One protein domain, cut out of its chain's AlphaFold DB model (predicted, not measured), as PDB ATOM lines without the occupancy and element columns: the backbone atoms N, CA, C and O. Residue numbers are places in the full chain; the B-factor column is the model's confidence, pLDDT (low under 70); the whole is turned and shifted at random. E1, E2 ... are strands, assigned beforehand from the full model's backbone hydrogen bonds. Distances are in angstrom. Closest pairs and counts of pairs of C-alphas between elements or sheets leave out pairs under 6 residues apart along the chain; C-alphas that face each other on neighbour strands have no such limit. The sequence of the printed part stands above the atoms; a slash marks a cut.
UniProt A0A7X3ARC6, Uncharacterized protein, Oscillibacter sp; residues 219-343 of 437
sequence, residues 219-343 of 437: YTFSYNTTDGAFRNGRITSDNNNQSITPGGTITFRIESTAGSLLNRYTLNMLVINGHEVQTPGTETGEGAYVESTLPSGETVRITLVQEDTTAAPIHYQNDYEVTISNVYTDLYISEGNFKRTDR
ATOM      1  N   TYR A 219     175.703 161.095 160.814       94.19
ATOM      2  CA  TYR A 219     175.278 160.959 162.199       94.19
ATOM      3  C   TYR A 219     174.605 162.251 162.648       94.19
ATOM      4  O   TYR A 219     174.769 163.291 162.008       94.19
ATOM      5  N   THR A 220     173.832 162.191 163.720       95.50
ATOM      6  CA  THR A 220     173.113 163.342 164.266       95.50
ATOM      7  C   THR A 220     173.695 163.698 165.620       95.50
ATOM      8  O   THR A 220     173.843 162.824 166.468       95.50
ATOM      9  N   PHE A 221     174.003 164.973 165.836       97.44
ATOM     10  CA  PHE A 221     174.248 165.513 167.167       97.44
ATOM     11  C   PHE A 221     172.983 166.173 167.690       97.44
ATOM     12  O   PHE A 221     172.396 167.020 167.019       97.44
ATOM     13  N   SER A 222     172.572 165.796 168.890       97.50
ATOM     14  CA  SER A 222     171.450 166.397 169.591       97.50
ATOM     15  C   SER A 222     171.727 166.500 171.085       97.50
ATOM     16  O   SER A 222     172.672 165.922 171.624       97.50
ATOM     17  N   TYR A 223     170.908 167.283 171.774       96.50
ATOM     18  CA  TYR A 223     171.000 167.430 173.218       96.50
ATOM     19  C   TYR A 223     169.633 167.670 173.846       96.50
ATOM     20  O   TYR A 223     168.691 168.128 173.191       96.50
ATOM     21  N   ASN A 224     169.537 167.343 175.130       94.62
ATOM     22  CA  ASN A 224     168.329 167.503 175.918       94.62
ATOM     23  C   ASN A 224     167.975 168.988 176.080       94.62
ATOM     24  O   ASN A 224     168.788 169.788 176.529       94.62
ATOM     25  N   THR A 225     166.751 169.374 175.738       92.12
ATOM     26  CA  THR A 225     166.278 170.761 175.890       92.12
ATOM     27  C   THR A 225     165.316 170.932 177.062       92.12
ATOM     28  O   THR A 225     164.725 171.999 177.217       92.12
ATOM     29  N   THR A 226     165.104 169.880 177.852       91.31
ATOM     30  CA  THR A 226     164.249 169.923 179.042       91.31
ATOM     31  C   THR A 226     164.882 170.822 180.096       91.31
ATOM     32  O   THR A 226     166.090 170.751 180.332       91.31
ATOM     33  N   ASP A 227     164.068 171.658 180.740       83.31
ATOM     34  CA  ASP A 227     164.540 172.494 181.841       83.31
ATOM     35  C   ASP A 227     165.129 171.629 182.966       83.31
ATOM     36  O   ASP A 227     164.609 170.558 183.282       83.31
ATOM     37  N   GLY A 228     166.255 172.062 183.527       81.75
ATOM     38  CA  GLY A 228     166.992 171.304 184.540       81.75
ATOM     39  C   GLY A 228     167.869 170.152 184.028       81.75
ATOM     40  O   GLY A 228     168.643 169.622 184.821       81.75
ATOM     41  N   ALA A 229     167.847 169.800 182.732       87.31
ATOM     42  CA  ALA A 229     168.782 168.807 182.173       87.31
ATOM     43  C   ALA A 229     170.253 169.250 182.300       87.31
ATOM     44  O   ALA A 229     171.156 168.431 182.462       87.31
ATOM     45  N   PHE A 230     170.482 170.564 182.258       92.38
ATOM     46  CA  PHE A 230     171.768 171.196 182.530       92.38
ATOM     47  C   PHE A 230     171.654 172.010 183.819       92.38
ATOM     48  O   PHE A 230     171.218 173.161 183.818       92.38
ATOM     49  N   ARG A 231     172.008 171.410 184.956       89.69
ATOM     50  CA  ARG A 231     171.892 172.072 186.259       89.69
ATOM     51  C   ARG A 231     172.934 173.185 186.373       89.69
ATOM     52  O   ARG A 231     174.130 172.948 186.220       89.69
ATOM     53  N   ASN A 232     172.464 174.402 186.658       90.62
ATOM     54  CA  ASN A 232     173.269 175.628 186.751       90.62
ATOM     55  C   ASN A 232     174.096 175.953 185.493       90.62
ATOM     56  O   ASN A 232     175.172 176.545 185.597       90.62
ATOM     57  N   GLY A 233     173.606 175.595 184.309       92.81
ATOM     58  CA  GLY A 233     174.227 175.990 183.051       92.81
ATOM     59  C   GLY A 233     173.362 175.646 181.852       92.81
ATOM     60  O   GLY A 233     172.190 175.305 181.995       92.81
ATOM     61  N   ARG A 234     173.927 175.773 180.653       94.19
ATOM     62  CA  ARG A 234     173.236 175.461 179.395       94.19
ATOM     63  C   ARG A 234     174.212 175.245 178.246       94.19
ATOM     64  O   ARG A 234     175.320 175.776 178.261       94.19
ATOM     65  N   ILE A 235     173.761 174.537 177.212       95.69
ATOM     66  CA  ILE A 235     174.376 174.594 175.879       95.69
ATOM     67  C   ILE A 235     173.949 175.906 175.211       95.69
ATOM     68  O   ILE A 235     172.766 176.241 175.199       95.69
ATOM     69  N   THR A 236     174.911 176.648 174.661       93.88
ATOM     70  CA  THR A 236     174.683 177.941 173.986       93.88
ATOM     71  C   THR A 236     174.840 177.883 172.475       93.88
ATOM     72  O   THR A 236     174.605 178.874 171.791       93.88
ATOM     73  N   SER A 237     175.271 176.744 171.938       91.75
ATOM     74  CA  SER A 237     175.401 176.549 170.496       91.75
ATOM     75  C   SER A 237     174.079 176.144 169.855       91.75
ATOM     76  O   SER A 237     173.389 175.268 170.362       91.75
ATOM     77  N   ASP A 238     173.784 176.715 168.688       91.38
ATOM     78  CA  ASP A 238     172.571 176.432 167.905       91.38
ATOM     79  C   ASP A 238     172.751 175.234 166.951       91.38
ATOM     80  O   ASP A 238     172.336 175.263 165.793       91.38
ATOM     81  N   ASN A 239     173.412 174.173 167.412       92.12
ATOM     82  CA  ASN A 239     173.725 172.991 166.603       92.12
ATOM     83  C   ASN A 239     172.882 171.756 166.945       92.12
ATOM     84  O   ASN A 239     173.227 170.649 166.539       92.12
ATOM     85  N   ASN A 240     171.758 171.915 167.648       94.69
ATOM     86  CA  ASN A 240     170.863 170.788 167.913       94.69
ATOM     87  C   ASN A 240     170.336 170.174 166.606       94.69
ATOM     88  O   ASN A 240     169.860 170.887 165.722       94.69
ATOM     89  N   ASN A 241     170.369 168.847 166.509       95.81
ATOM     90  CA  ASN A 241     170.057 168.059 165.313       95.81
ATOM     91  C   ASN A 241     170.996 168.309 164.120       95.81
ATOM     92  O   ASN A 241     170.633 168.034 162.971       95.81
ATOM     93  N   GLN A 242     172.207 168.820 164.361       96.94
ATOM     94  CA  GLN A 242     173.201 168.983 163.307       96.94
ATOM     95  C   GLN A 242     173.650 167.618 162.770       96.94
ATOM     96  O   GLN A 242     173.965 166.694 163.520       96.94
ATOM     97  N   SER A 243     173.730 167.522 161.443       97.00
ATOM     98  CA  SER A 243     174.305 166.369 160.762       97.00
ATOM     99  C   SER A 243     175.836 166.422 160.784       97.00
ATOM    100  O   SER A 243     176.438 167.461 160.501       97.00
ATOM    101  N   ILE A 244     176.461 165.291 161.095       96.94
ATOM    102  CA  ILE A 244     177.908 165.094 161.150       96.94
ATOM    103  C   ILE A 244     178.273 164.017 160.132       96.94
ATOM    104  O   ILE A 244     177.662 162.950 160.089       96.94
ATOM    105  N   THR A 245     179.274 164.277 159.299       95.25
ATOM    106  CA  THR A 245     179.802 163.264 158.380       95.25
ATOM    107  C   THR A 245     180.577 162.182 159.149       95.25
ATOM    108  O   THR A 245     181.205 162.494 160.159       95.25
ATOM    109  N   PRO A 246     180.582 160.912 158.700       94.88
ATOM    110  CA  PRO A 246     181.378 159.860 159.336       94.88
ATOM    111  C   PRO A 246     182.862 160.227 159.463       94.88
ATOM    112  O   PRO A 246     183.467 160.708 158.504       94.88
ATOM    113  N   GLY A 247     183.443 160.005 160.644       94.94
ATOM    114  CA  GLY A 247     184.805 160.434 160.990       94.94
ATOM    115  C   GLY A 247     184.955 161.950 161.189       94.94
ATOM    116  O   GLY A 247     186.062 162.439 161.406       94.94
ATOM    117  N   GLY A 248     183.854 162.699 161.108       96.88
ATOM    118  CA  GLY A 248     183.807 164.143 161.280       96.88
ATOM    119  C   GLY A 248     184.035 164.593 162.719       96.88
ATOM    120  O   GLY A 248     184.370 163.817 163.617       96.88
ATOM    121  N   THR A 249     183.882 165.899 162.925       97.88
ATOM    122  CA  THR A 249     184.049 166.568 164.219       97.88
ATOM    123  C   THR A 249     182.883 167.518 164.450       97.88
ATOM    124  O   THR A 249     182.429 168.175 163.511       97.88
ATOM    125  N   ILE A 250     182.416 167.599 165.692       98.00
ATOM    126  CA  ILE A 250     181.446 168.592 166.147       98.00
ATOM    127  C   ILE A 250     182.037 169.373 167.315       98.00
ATOM    128  O   ILE A 250     182.677 168.799 168.197       98.00
ATOM    129  N   THR A 251     181.801 170.681 167.317       97.81
ATOM    130  CA  THR A 251     182.183 171.575 168.408       97.81
ATOM    131  C   THR A 251     180.946 172.324 168.879       97.81
ATOM    132  O   THR A 251     180.182 172.837 168.059       97.81
ATOM    133  N   PHE A 252     180.736 172.378 170.190       97.50
ATOM    134  CA  PHE A 252     179.662 173.138 170.820       97.50
ATOM    135  C   PHE A 252     180.151 173.808 172.103       97.50
ATOM    136  O   PHE A 252     181.156 173.412 172.692       97.50
ATOM    137  N   ARG A 253     179.431 174.841 172.528       97.12
ATOM    138  CA  ARG A 253     179.699 175.607 173.740       97.12
ATOM    139  C   ARG A 253     178.674 175.308 174.813       97.12
ATOM    140  O   ARG A 253     177.473 175.242 174.539       97.12
ATOM    141  N   ILE A 254     179.175 175.171 176.029       96.12
ATOM    142  CA  ILE A 254     178.388 175.128 177.255       96.12
ATOM    143  C   ILE A 254     178.876 176.236 178.169       96.12
ATOM    144  O   ILE A 254     180.074 176.486 178.254       96.12
ATOM    145  N   GLU A 255     177.955 176.892 178.852       94.19
ATOM    146  CA  GLU A 255     178.291 177.924 179.826       94.19
ATOM    147  C   GLU A 255     177.593 177.639 181.147       94.19
ATOM    148  O   GLU A 255     176.487 177.081 181.187       94.19
ATOM    149  N   SER A 256     178.237 178.046 182.235       93.25
ATOM    150  CA  SER A 256     177.589 178.069 183.535       93.25
ATOM    151  C   SER A 256     176.560 179.199 183.613       93.25
ATOM    152  O   SER A 256     176.663 180.222 182.934       93.25
ATOM    153  N   THR A 257     175.598 179.086 184.522       90.06
ATOM    154  CA  THR A 257     174.807 180.241 184.950       90.06
ATOM    155  C   THR A 257     175.743 181.306 185.527       90.06
ATOM    156  O   THR A 257     176.771 180.982 186.130       90.06
ATOM    157  N   ALA A 258     175.383 182.581 185.350       84.06
ATOM    158  CA  ALA A 258     176.114 183.693 185.945       84.06
ATOM    159  C   ALA A 258     176.221 183.509 187.466       84.06
ATOM    160  O   ALA A 258     175.212 183.397 188.170       84.06
ATOM    161  N   GLY A 259     177.455 183.461 187.955       73.88
ATOM    162  CA  GLY A 259     177.763 183.371 189.371       73.88
ATOM    163  C   GLY A 259     177.820 184.733 190.061       73.88
ATOM    164  O   GLY A 259     177.407 185.769 189.538       73.88
ATOM    165  N   SER A 260     178.390 184.727 191.261       71.62
ATOM    166  CA  SER A 260     178.903 185.930 191.921       71.62
ATOM    167  C   SER A 260     180.389 185.748 192.222       71.62
ATOM    168  O   SER A 260     180.901 184.634 192.151       71.62
ATOM    169  N   LEU A 261     181.068 186.820 192.646       64.50
ATOM    170  CA  LEU A 261     182.468 186.775 193.101       64.50
ATOM    171  C   LEU A 261     182.777 185.629 194.079       64.50
ATOM    172  O   LEU A 261     183.906 185.155 194.117       64.50
ATOM    173  N   LEU A 262     181.789 185.223 194.881       67.56
ATOM    174  CA  LEU A 262     181.929 184.202 195.919       67.56
ATOM    175  C   LEU A 262     181.285 182.862 195.535       67.56
ATOM    176  O   LEU A 262     181.543 181.862 196.192       67.56
ATOM    177  N   ASN A 263     180.461 182.841 194.483       75.44
ATOM    178  CA  ASN A 263     179.653 181.691 194.087       75.44
ATOM    179  C   ASN A 263     179.874 181.418 192.600       75.44
ATOM    180  O   ASN A 263     179.061 181.819 191.763       75.44
ATOM    181  N   ARG A 264     180.995 180.771 192.287       80.44
ATOM    182  CA  ARG A 264     181.380 180.411 190.922       80.44
ATOM    183  C   ARG A 264     180.909 179.001 190.608       80.44
ATOM    184  O   ARG A 264     180.994 178.114 191.459       80.44
ATOM    185  N   TYR A 265     180.408 178.814 189.394       88.50
ATOM    186  CA  TYR A 265     179.910 177.535 188.905       88.50
ATOM    187  C   TYR A 265     180.930 176.921 187.951       88.50
ATOM    188  O   TYR A 265     181.357 177.563 186.996       88.50
ATOM    189  N   THR A 266     181.315 175.677 188.212       89.06
ATOM    190  CA  THR A 266     182.332 174.944 187.445       89.06
ATOM    191  C   THR A 266     181.734 173.652 186.917       89.06
ATOM    192  O   THR A 266     181.006 172.972 187.640       89.06
ATOM    193  N   LEU A 267     182.006 173.317 185.657       91.38
ATOM    194  CA  LEU A 267     181.527 172.075 185.060       91.38
ATOM    195  C   LEU A 267     182.165 170.884 185.782       91.38
ATOM    196  O   LEU A 267     183.380 170.730 185.742       91.38
ATOM    197  N   ASN A 268     181.354 170.031 186.403       88.88
ATOM    198  CA  ASN A 268     181.836 168.816 187.068       88.88
ATOM    199  C   ASN A 268     181.189 167.534 186.531       88.88
ATOM    200  O   ASN A 268     181.618 166.450 186.914       88.88
ATOM    201  N   MET A 269     180.191 167.638 185.649       90.94
ATOM    202  CA  MET A 269     179.574 166.493 184.984       90.94
ATOM    203  C   MET A 269     179.062 166.881 183.596       90.94
ATOM    204  O   MET A 269     178.415 167.916 183.434       90.94
ATOM    205  N   LEU A 270     179.299 166.014 182.615       94.31
ATOM    206  CA  LEU A 270     178.690 166.069 181.289       94.31
ATOM    207  C   LEU A 270     178.450 164.635 180.815       94.31
ATOM    208  O   LEU A 270     179.358 163.812 180.901       94.31
ATOM    209  N   VAL A 271     177.246 164.336 180.328       93.31
ATOM    210  CA  VAL A 271     176.849 162.982 179.919       93.31
ATOM    211  C   VAL A 271     176.576 162.942 178.420       93.31
ATOM    212  O   VAL A 271     175.733 163.683 177.915       93.31
ATOM    213  N   ILE A 272     177.279 162.057 177.714       94.75
ATOM    214  CA  ILE A 272     177.216 161.871 176.261       94.75
ATOM    215  C   ILE A 272     176.915 160.401 175.972       94.75
ATOM    216  O   ILE A 272     177.636 159.519 176.432       94.75
ATOM    217  N   ASN A 273     175.843 160.119 175.230       91.31
ATOM    218  CA  ASN A 273     175.385 158.756 174.916       91.31
ATOM    219  C   ASN A 273     175.184 157.865 176.162       91.31
ATOM    220  O   ASN A 273     175.346 156.646 176.111       91.31
ATOM    221  N   GLY A 274     174.810 158.486 177.289       87.06
ATOM    222  CA  GLY A 274     174.621 157.820 178.580       87.06
ATOM    223  C   GLY A 274     175.897 157.652 179.412       87.06
ATOM    224  O   GLY A 274     175.816 157.119 180.516       87.06
ATOM    225  N   HIS A 275     177.049 158.131 178.932       87.06
ATOM    226  CA  HIS A 275     178.332 158.042 179.635       87.06
ATOM    227  C   HIS A 275     178.804 159.402 180.105       87.06
ATOM    228  O   HIS A 275     178.842 160.361 179.336       87.06
ATOM    229  N   GLU A 276     179.211 159.477 181.364       89.50
ATOM    230  CA  GLU A 276     179.901 160.658 181.855       89.50
ATOM    231  C   GLU A 276     181.291 160.762 181.226       89.50
ATOM    232  O   GLU A 276     182.081 159.814 181.238       89.50
ATOM    233  N   VAL A 277     181.599 161.943 180.703       92.25
ATOM    234  CA  VAL A 277     182.928 162.279 180.197       92.25
ATOM    235  C   VAL A 277     183.720 163.047 181.245       92.25
ATOM    236  O   VAL A 277     183.164 163.670 182.150       92.25
ATOM    237  N   GLN A 278     185.044 163.020 181.121       89.75
ATOM    238  CA  GLN A 278     185.892 163.783 182.031       89.75
ATOM    239  C   GLN A 278     185.663 165.284 181.851       89.75
ATOM    240  O   GLN A 278     185.538 165.768 180.727       89.75
ATOM    241  N   THR A 279     185.658 166.017 182.962       90.38
ATOM    242  CA  THR A 279     185.508 167.475 183.007       90.38
ATOM    243  C   THR A 279     186.780 168.125 183.567       90.38
ATOM    244  O   THR A 279     187.508 167.481 184.333       90.38
ATOM    245  N   PRO A 280     187.123 169.363 183.155       86.00
ATOM    246  CA  PRO A 280     188.252 170.082 183.736       86.00
ATOM    247  C   PRO A 280     188.080 170.245 185.252       86.00
ATOM    248  O   PRO A 280     186.971 170.452 185.740       86.00
ATOM    249  N   GLY A 281     189.178 170.147 186.004       73.31
ATOM    250  CA  GLY A 281     189.142 170.295 187.460       73.31
ATOM    251  C   GLY A 281     188.727 171.704 187.901       73.31
ATOM    252  O   GLY A 281     188.927 172.683 187.192       73.31
ATOM    253  N   THR A 282     188.211 171.829 189.123       67.56
ATOM    254  CA  THR A 282     187.721 173.107 189.678       67.56
ATOM    255  C   THR A 282     188.811 174.162 189.898       67.56
ATOM    256  O   THR A 282     188.493 175.329 190.085       67.56
ATOM    257  N   GLU A 283     190.085 173.760 189.908       66.25
ATOM    258  CA  GLU A 283     191.243 174.644 190.129       66.25
ATOM    259  C   GLU A 283     191.968 175.030 188.828       66.25
ATOM    260  O   GLU A 283     193.037 175.641 188.864       66.25
ATOM    261  N   THR A 284     191.440 174.639 187.666       70.81
ATOM    262  CA  THR A 284     192.105 174.896 186.386       70.81
ATOM    263  C   THR A 284     191.686 176.240 185.796       70.81
ATOM    264  O   THR A 284     190.493 176.514 185.721       70.81
ATOM    265  N   GLY A 285     192.650 177.050 185.350       82.56
ATOM    266  CA  GLY A 285     192.387 178.343 184.707       82.56
ATOM    267  C   GLY A 285     192.046 178.246 183.216       82.56
ATOM    268  O   GLY A 285     192.101 177.167 182.614       82.56
ATOM    269  N   GLU A 286     191.727 179.394 182.616       89.56
ATOM    270  CA  GLU A 286     191.430 179.527 181.182       89.56
ATOM    271  C   GLU A 286     192.490 178.844 180.291       89.56
ATOM    272  O   GLU A 286     193.700 178.960 180.503       89.56
ATOM    273  N   GLY A 287     192.028 178.100 179.286       89.81
ATOM    274  CA  GLY A 287     192.838 177.291 178.374       89.81
ATOM    275  C   GLY A 287     193.088 175.854 178.843       89.81
ATOM    276  O   GLY A 287     193.557 175.029 178.051       89.81
ATOM    277  N   ALA A 288     192.767 175.517 180.095       91.94
ATOM    278  CA  ALA A 288     192.849 174.143 180.569       91.94
ATOM    279  C   ALA A 288     191.863 173.237 179.829       91.94
ATOM    280  O   ALA A 288     190.733 173.623 179.527       91.94
ATOM    281  N   TYR A 289     192.292 172.006 179.559       94.94
ATOM    282  CA  TYR A 289     191.467 171.021 178.878       94.94
ATOM    283  C   TYR A 289     191.655 169.625 179.457       94.94
ATOM    284  O   TYR A 289     192.686 169.307 180.053       94.94
ATOM    285  N   VAL A 290     190.656 168.784 179.225       95.56
ATOM    286  CA  VAL A 290     190.709 167.348 179.481       95.56
ATOM    287  C   VAL A 290     190.237 166.598 178.242       95.56
ATOM    288  O   VAL A 290     189.406 167.100 177.480       95.56
ATOM    289  N   GLU A 291     190.789 165.409 178.028       96.06
ATOM    290  CA  GLU A 291     190.413 164.517 176.936       96.06
ATOM    291  C   GLU A 291     189.972 163.168 177.498       96.06
ATOM    292  O   GLU A 291     190.602 162.605 178.390       96.06
ATOM    293  N   SER A 292     188.879 162.648 176.955       94.69
ATOM    294  CA  SER A 292     188.341 161.326 177.263       94.69
ATOM    295  C   SER A 292     187.894 160.633 175.976       94.69
ATOM    296  O   SER A 292     187.886 161.230 174.898       94.69
ATOM    297  N   THR A 293     187.591 159.340 176.056       94.62
ATOM    298  CA  THR A 293     187.151 158.540 174.906       94.62
ATOM    299  C   THR A 293     185.831 157.872 175.253       94.62
ATOM    300  O   THR A 293     185.733 157.245 176.307       94.62
ATOM    301  N   LEU A 294     184.824 158.029 174.392       92.56
ATOM    302  CA  LEU A 294     183.560 157.311 174.541       92.56
ATOM    303  C   LEU A 294     183.783 155.814 174.299       92.56
ATOM    304  O   LEU A 294     184.709 155.454 173.569       92.56
ATOM    305  N   PRO A 295     182.931 154.927 174.834       88.31
ATOM    306  CA  PRO A 295     183.069 153.489 174.597       88.31
ATOM    307  C   PRO A 295     183.003 153.115 173.101       88.31
ATOM    308  O   PRO A 295     183.763 152.274 172.622       88.31
ATOM    309  N   SER A 296     182.220 153.861 172.315       87.00
ATOM    310  CA  SER A 296     182.162 153.796 170.845       87.00
ATOM    311  C   SER A 296     183.422 154.322 170.124       87.00
ATOM    312  O   SER A 296     183.601 154.127 168.915       87.00
ATOM    313  N   GLY A 297     184.367 154.922 170.853       90.56
ATOM    314  CA  GLY A 297     185.713 155.297 170.410       90.56
ATOM    315  C   GLY A 297     185.875 156.707 169.834       90.56
ATOM    316  O   GLY A 297     186.921 156.989 169.245       90.56
ATOM    317  N   GLU A 298     184.878 157.578 169.960       95.12
ATOM    318  CA  GLU A 298     185.005 159.020 169.730       95.12
ATOM    319  C   GLU A 298     185.874 159.670 170.810       95.12
ATOM    320  O   GLU A 298     185.794 159.319 171.989       95.12
ATOM    321  N   THR A 299     186.672 160.666 170.425       97.44
ATOM    322  CA  THR A 299     187.464 161.458 171.374       97.44
ATOM    323  C   THR A 299     186.701 162.716 171.755       97.44
ATOM    324  O   THR A 299     186.333 163.501 170.880       97.44
ATOM    325  N   VAL A 300     186.512 162.924 173.057       98.44
ATOM    326  CA  VAL A 300     185.839 164.088 173.639       98.44
ATOM    327  C   VAL A 300     186.873 164.954 174.338       98.44
ATOM    328  O   VAL A 300     187.512 164.515 175.293       98.44
ATOM    329  N   ARG A 301     187.010 166.197 173.883       98.25
ATOM    330  CA  ARG A 301     187.856 167.221 174.490       98.25
ATOM    331  C   ARG A 301     186.982 168.322 175.068       98.25
ATOM    332  O   ARG A 301     186.207 168.922 174.330       98.25
ATOM    333  N   ILE A 302     187.156 168.633 176.347       97.94
ATOM    334  CA  ILE A 302     186.499 169.770 177.002       97.94
ATOM    335  C   ILE A 302     187.567 170.781 177.383       97.94
ATOM    336  O   ILE A 302     188.499 170.435 178.103       97.94
ATOM    337  N   THR A 303     187.432 172.016 176.908       96.94
ATOM    338  CA  THR A 303     188.362 173.119 177.180       96.94
ATOM    339  C   THR A 303     187.617 174.243 177.891       96.94
ATOM    340  O   THR A 303     186.583 174.673 177.394       96.94
ATOM    341  N   LEU A 304     188.130 174.734 179.020       95.00
ATOM    342  CA  LEU A 304     187.677 175.993 179.617       95.00
ATOM    343  C   LEU A 304     188.214 177.136 178.749       95.00
ATOM    344  O   LEU A 304     189.419 177.372 178.732       95.00
ATOM    345  N   VAL A 305     187.352 177.797 177.979       94.44
ATOM    346  CA  VAL A 305     187.759 178.830 177.006       94.44
ATOM    347  C   VAL A 305     187.596 180.249 177.528       94.44
ATOM    348  O   VAL A 305     188.230 181.147 176.990       94.44
ATOM    349  N   GLN A 306     186.778 180.446 178.559       90.62
ATOM    350  CA  GLN A 306     186.661 181.715 179.264       90.62
ATOM    351  C   GLN A 306     186.406 181.427 180.740       90.62
ATOM    352  O   GLN A 306     185.412 180.781 181.074       90.62
ATOM    353  N   GLU A 307     187.296 181.899 181.612       87.88
ATOM    354  CA  GLU A 307     187.044 181.873 183.055       87.88
ATOM    355  C   GLU A 307     186.141 183.044 183.455       87.88
ATOM    356  O   GLU A 307     186.202 184.131 182.862       87.88
ATOM    357  N   ASP A 308     185.335 182.838 184.493       82.25
ATOM    358  CA  ASP A 308     184.619 183.917 185.144       82.25
ATOM    359  C   ASP A 308     185.607 184.976 185.676       82.25
ATOM    360  O   ASP A 308     186.544 184.712 186.434       82.25
ATOM    361  N   THR A 309     185.408 186.223 185.262       79.69
ATOM    362  CA  THR A 309     186.254 187.357 185.607       79.69
ATOM    363  C   THR A 309     185.438 188.580 185.995       79.69
ATOM    364  O   THR A 309     184.420 188.938 185.405       79.69
ATOM    365  N   THR A 310     185.936 189.283 187.008       77.19
ATOM    366  CA  THR A 310     185.430 190.607 187.400       77.19
ATOM    367  C   THR A 310     186.345 191.741 186.959       77.19
ATOM    368  O   THR A 310     186.024 192.912 187.163       77.19
ATOM    369  N   ALA A 311     187.470 191.408 186.319       78.94
ATOM    370  CA  ALA A 311     188.282 192.379 185.610       78.94
ATOM    371  C   ALA A 311     187.600 192.717 184.281       78.94
ATOM    372  O   ALA A 311     187.044 191.844 183.628       78.94
ATOM    373  N   ALA A 312     187.628 193.988 183.877       75.00
ATOM    374  CA  ALA A 312     187.019 194.399 182.618       75.00
ATOM    375  C   ALA A 312     187.744 193.751 181.411       75.00
ATOM    376  O   ALA A 312     188.971 193.857 181.343       75.00
ATOM    377  N   PRO A 313     187.016 193.167 180.436       79.56
ATOM    378  CA  PRO A 313     185.558 193.039 180.380       79.56
ATOM    379  C   PRO A 313     185.031 191.970 181.349       79.56
ATOM    380  O   PRO A 313     185.493 190.837 181.352       79.56
ATOM    381  N   ILE A 314     184.047 192.359 182.161       81.88
ATOM    382  CA  ILE A 314     183.454 191.494 183.184       81.88
ATOM    383  C   ILE A 314     182.686 190.354 182.507       81.88
ATOM    384  O   ILE A 314     181.860 190.618 181.631       81.88
ATOM    385  N   HIS A 315     182.900 189.127 182.975       84.19
ATOM    386  CA  HIS A 315     182.219 187.914 182.529       84.19
ATOM    387  C   HIS A 315     181.942 187.026 183.744       84.19
ATOM    388  O   HIS A 315     182.868 186.635 184.435       84.19
ATOM    389  N   TYR A 316     180.684 186.737 184.070       84.75
ATOM    390  CA  TYR A 316     180.339 186.041 185.325       84.75
ATOM    391  C   TYR A 316     180.116 184.535 185.144       84.75
ATOM    392  O   TYR A 316     179.605 183.872 186.051       84.75
ATOM    393  N   GLN A 317     180.444 184.006 183.971       90.00
ATOM    394  CA  GLN A 317     180.227 182.625 183.576       90.00
ATOM    395  C   GLN A 317     181.566 181.950 183.306       90.00
ATOM    396  O   GLN A 317     182.528 182.604 182.920       90.00
ATOM    397  N   ASN A 318     181.612 180.636 183.477       91.12
ATOM    398  CA  ASN A 318     182.658 179.831 182.868       91.12
ATOM    399  C   ASN A 318     182.133 179.285 181.541       91.12
ATOM    400  O   ASN A 318     181.106 178.598 181.530       91.12
ATOM    401  N   ASP A 319     182.846 179.562 180.450       93.62
ATOM    402  CA  ASP A 319     182.502 179.064 179.122       93.62
ATOM    403  C   ASP A 319     183.439 177.922 178.763       93.62
ATOM    404  O   ASP A 319     184.665 178.052 178.807       93.62
ATOM    405  N   TYR A 320     182.858 176.807 178.345       96.38
ATOM    406  CA  TYR A 320     183.595 175.649 177.882       96.38
ATOM    407  C   TYR A 320     183.286 175.382 176.419       96.38
ATOM    408  O   TYR A 320     182.151 175.507 175.954       96.38
ATOM    409  N   GLU A 321     184.311 174.951 175.701       97.88
ATOM    410  CA  GLU A 321     184.195 174.394 174.367       97.88
ATOM    411  C   GLU A 321     184.371 172.879 174.445       97.88
ATOM    412  O   GLU A 321     185.383 172.374 174.939       97.88
ATOM    413  N   VAL A 322     183.372 172.155 173.950       98.31
ATOM    414  CA  VAL A 322     183.387 170.701 173.839       98.31
ATOM    415  C   VAL A 322     183.573 170.344 172.374       98.31
ATOM    416  O   VAL A 322     182.761 170.718 171.530       98.31
ATOM    417  N   THR A 323     184.641 169.611 172.071       98.38
ATOM    418  CA  THR A 323     184.927 169.088 170.735       98.38
ATOM    419  C   THR A 323     184.883 167.568 170.766       98.38
ATOM    420  O   THR A 323     185.619 166.939 171.526       98.38
ATOM    421  N   ILE A 324     184.035 166.977 169.927       98.38
ATOM    422  CA  ILE A 324     183.925 165.529 169.744       98.38
ATOM    423  C   ILE A 324     184.410 165.205 168.338       98.38
ATOM    424  O   ILE A 324     183.854 165.700 167.357       98.38
ATOM    425  N   SER A 325     185.457 164.395 168.239       97.94
ATOM    426  CA  SER A 325     186.106 164.038 166.974       97.94
ATOM    427  C   SER A 325     186.021 162.540 166.699       97.94
ATOM    428  O   SER A 325     185.775 161.746 167.609       97.94
ATOM    429  N   ASN A 326     186.247 162.164 165.434       95.81
ATOM    430  CA  ASN A 326     186.187 160.779 164.967       95.81
ATOM    431  C   ASN A 326     184.783 160.157 165.126       95.81
ATOM    432  O   ASN A 326     184.654 159.013 165.556       95.81
ATOM    433  N   VAL A 327     183.736 160.930 164.805       95.38
ATOM    434  CA  VAL A 327     182.329 160.572 165.068       95.38
ATOM    435  C   VAL A 327     181.843 159.429 164.172       95.38
ATOM    436  O   VAL A 327     181.844 159.556 162.945       95.38
ATOM    437  N   TYR A 328     181.382 158.336 164.793       91.94
ATOM    438  CA  TYR A 328     180.803 157.168 164.116       91.94
ATOM    439  C   TYR A 328     179.502 156.660 164.754       91.94
ATOM    440  O   TYR A 328     179.024 155.572 164.421       91.94
ATOM    441  N   THR A 329     178.912 157.460 165.634       91.38
ATOM    442  CA  THR A 329     177.631 157.202 166.286       91.38
ATOM    443  C   THR A 329     176.800 158.479 166.322       91.38
ATOM    444  O   THR A 329     177.333 159.584 166.206       91.38
ATOM    445  N   ASP A 330     175.478 158.335 166.440       92.31
ATOM    446  CA  ASP A 330     174.641 159.478 166.799       92.31
ATOM    447  C   ASP A 330     175.034 159.924 168.219       92.31
ATOM    448  O   ASP A 330     175.296 159.095 169.091       92.31
ATOM    449  N   LEU A 331     175.132 161.234 168.428       95.50
ATOM    450  CA  LEU A 331     175.589 161.839 169.673       95.50
ATOM    451  C   LEU A 331     174.409 162.512 170.363       95.50
ATOM    452  O   LEU A 331     173.777 163.392 169.783       95.50
ATOM    453  N   TYR A 332     174.155 162.141 171.611       95.62
ATOM    454  CA  TYR A 332     173.135 162.750 172.450       95.62
ATOM    455  C   TYR A 332     173.728 163.205 173.781       95.62
ATOM    456  O   TYR A 332     174.220 162.385 174.561       95.62
ATOM    457  N   ILE A 333     173.664 164.510 174.055       96.62
ATOM    458  CA  ILE A 333     174.021 165.068 175.364       96.62
ATOM    459  C   ILE A 333     172.773 165.057 176.241       96.62
ATOM    460  O   ILE A 333     171.848 165.844 176.019       96.62
ATOM    461  N   SER A 334     172.721 164.150 177.214       93.75
ATOM    462  CA  SER A 334     171.524 163.983 178.042       93.75
ATOM    463  C   SER A 334     171.479 164.966 179.203       93.75
ATOM    464  O   SER A 334     170.400 165.472 179.521       93.75
ATOM    465  N   GLU A 335     172.634 165.215 179.825       93.12
ATOM    466  CA  GLU A 335     172.748 165.889 181.116       93.12
ATOM    467  C   GLU A 335     174.071 166.653 181.251       93.12
ATOM    468  O   GLU A 335     175.104 166.267 180.694       93.12
ATOM    469  N   GLY A 336     174.055 167.702 182.070       93.25
ATOM    470  CA  GLY A 336     175.256 168.377 182.549       93.25
ATOM    471  C   GLY A 336     175.029 169.015 183.915       93.25
ATOM    472  O   GLY A 336     173.903 169.355 184.274       93.25
ATOM    473  N   ASN A 337     176.097 169.190 184.688       91.75
ATOM    474  CA  ASN A 337     176.027 169.865 185.978       91.75
ATOM    475  C   ASN A 337     177.199 170.821 186.154       91.75
ATOM    476  O   ASN A 337     178.358 170.480 185.894       91.75
ATOM    477  N   PHE A 338     176.865 172.015 186.631       91.19
ATOM    478  CA  PHE A 338     177.828 172.993 187.083       91.19
ATOM    479  C   PHE A 338     177.700 173.144 188.596       91.19
ATOM    480  O   PHE A 338     176.687 173.612 189.127       91.19
ATOM    481  N   LYS A 339     178.759 172.750 189.292       87.12
ATOM    482  CA  LYS A 339     178.848 172.748 190.744       87.12
ATOM    483  C   LYS A 339     179.363 174.080 191.258       87.12
ATOM    484  O   LYS A 339     180.309 174.649 190.704       87.12
ATOM    485  N   ARG A 340     178.795 174.540 192.374       82.44
ATOM    486  CA  ARG A 340     179.371 175.652 193.139       82.44
ATOM    487  C   ARG A 340     180.585 175.205 193.935       82.44
ATOM    488  O   ARG A 340     180.546 174.176 194.605       82.44
ATOM    489  N   THR A 341     181.620 176.033 193.950       71.19
ATOM    490  CA  THR A 341     182.857 175.765 194.698       71.19
ATOM    491  C   THR A 341     182.659 175.652 196.215       71.19
ATOM    492  O   THR A 341     183.468 175.018 196.883       71.19
ATOM    493  N   ASP A 342     181.597 176.244 196.770       74.06
ATOM    494  CA  ASP A 342     181.318 176.297 198.212       74.06
ATOM    495  C   ASP A 342     180.334 175.225 198.708       74.06
ATOM    496  O   ASP A 342     179.955 175.229 199.879       74.06
ATOM    497  N   ARG A 343     179.888 174.323 197.828       76.94
ATOM    498  CA  ARG A 343     178.902 173.289 198.152       76.94
ATOM    499  C   ARG A 343     179.418 171.919 197.783       76.94
ATOM    500  O   ARG A 343     180.156 171.762 196.818       76.94
TER     501      ARG A 343
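Overview. This is residues 219 to 343 of the 437 residues of an uncharacterized protein of Oscillibacter sp (UniProt A0A7X3ARC6). Two strongly twisted sheets lie partly face to face as a loose sandwich: a five-stranded one, E2, E4, E8, E7, E6, and a four-stranded one, E3, E1, E9, E5, curled like part of a barrel. The sheets draw together where E2 comes near E9, while on the other side residues 273 to 288 run from edge strand E5 to edge strand E6. The printed part has 125 residues with nine named strands, E1 to E9 in chain order, and no named helix; the class is all strand, though under half of the residues, 60, are in named elements. The larger sheet is antiparallel, the smaller mixed. The whole is compact, with a radius of gyration of the C-alphas of 14.3 A, and only just elongated, spanning 43 by 28 by 26 A.

Along the chain. In the larger sheet, E2 is residues 233 to 235, E4 248 to 256, 27.0 A long, E8 319 to 327, 23.2 A, E7 299 to 306, 21.8 A, and E6 289 to 293. In the smaller, E3 is residues 242 to 244, E1 219 to 223, E9 331 to 340, 27.5 A, and E5 265 to 272, 20.3 A. C-alpha 219 begins E1 at (175.278, 160.959, 162.199), and C-alpha 340 ends E9 at (179.371, 175.652, 193.139).

Arrangement. E6, E7 and E8 form a meander, each strand the antiparallel neighbour of the one before; E6 and E7 are a hairpin, as are E7 and E8. N 292 is 2.8 A from O 300 between E6 and E7, and N 301 is 2.8 A from O 323 between E7 and E8. E4 and E8 are antiparallel, with N 322 and O 252 at 2.8 A. Edge strand E2 is antiparallel to E4, with N 234 and O 255 at 2.9 A. The closest C-alphas of E2 and E9, those of Gly 233 and Phe 338, are 6.2 A apart. E1 and E9 are parallel, with N 222 and O 331 at 2.8 A. E3 and E1 are antiparallel, with N 244 and O 219 at 2.8 A. E9 and E5 are antiparallel, with N 339 and O 266 at 2.8 A. E5 bends by 50 degrees at residue 268 and is near E7 and E8. E6 and E9 are apart.

Size, cuts and confidence. The C-alphas of Pro 246 and Leu 262, the two farthest apart, are 43.9 A apart. The printed part has no cut. The links E5 to E6 and E7 to E8 are long. Mean pLDDT of the printed part is 89.9, and residues 261 to 262 and 282 to 283 are under 70.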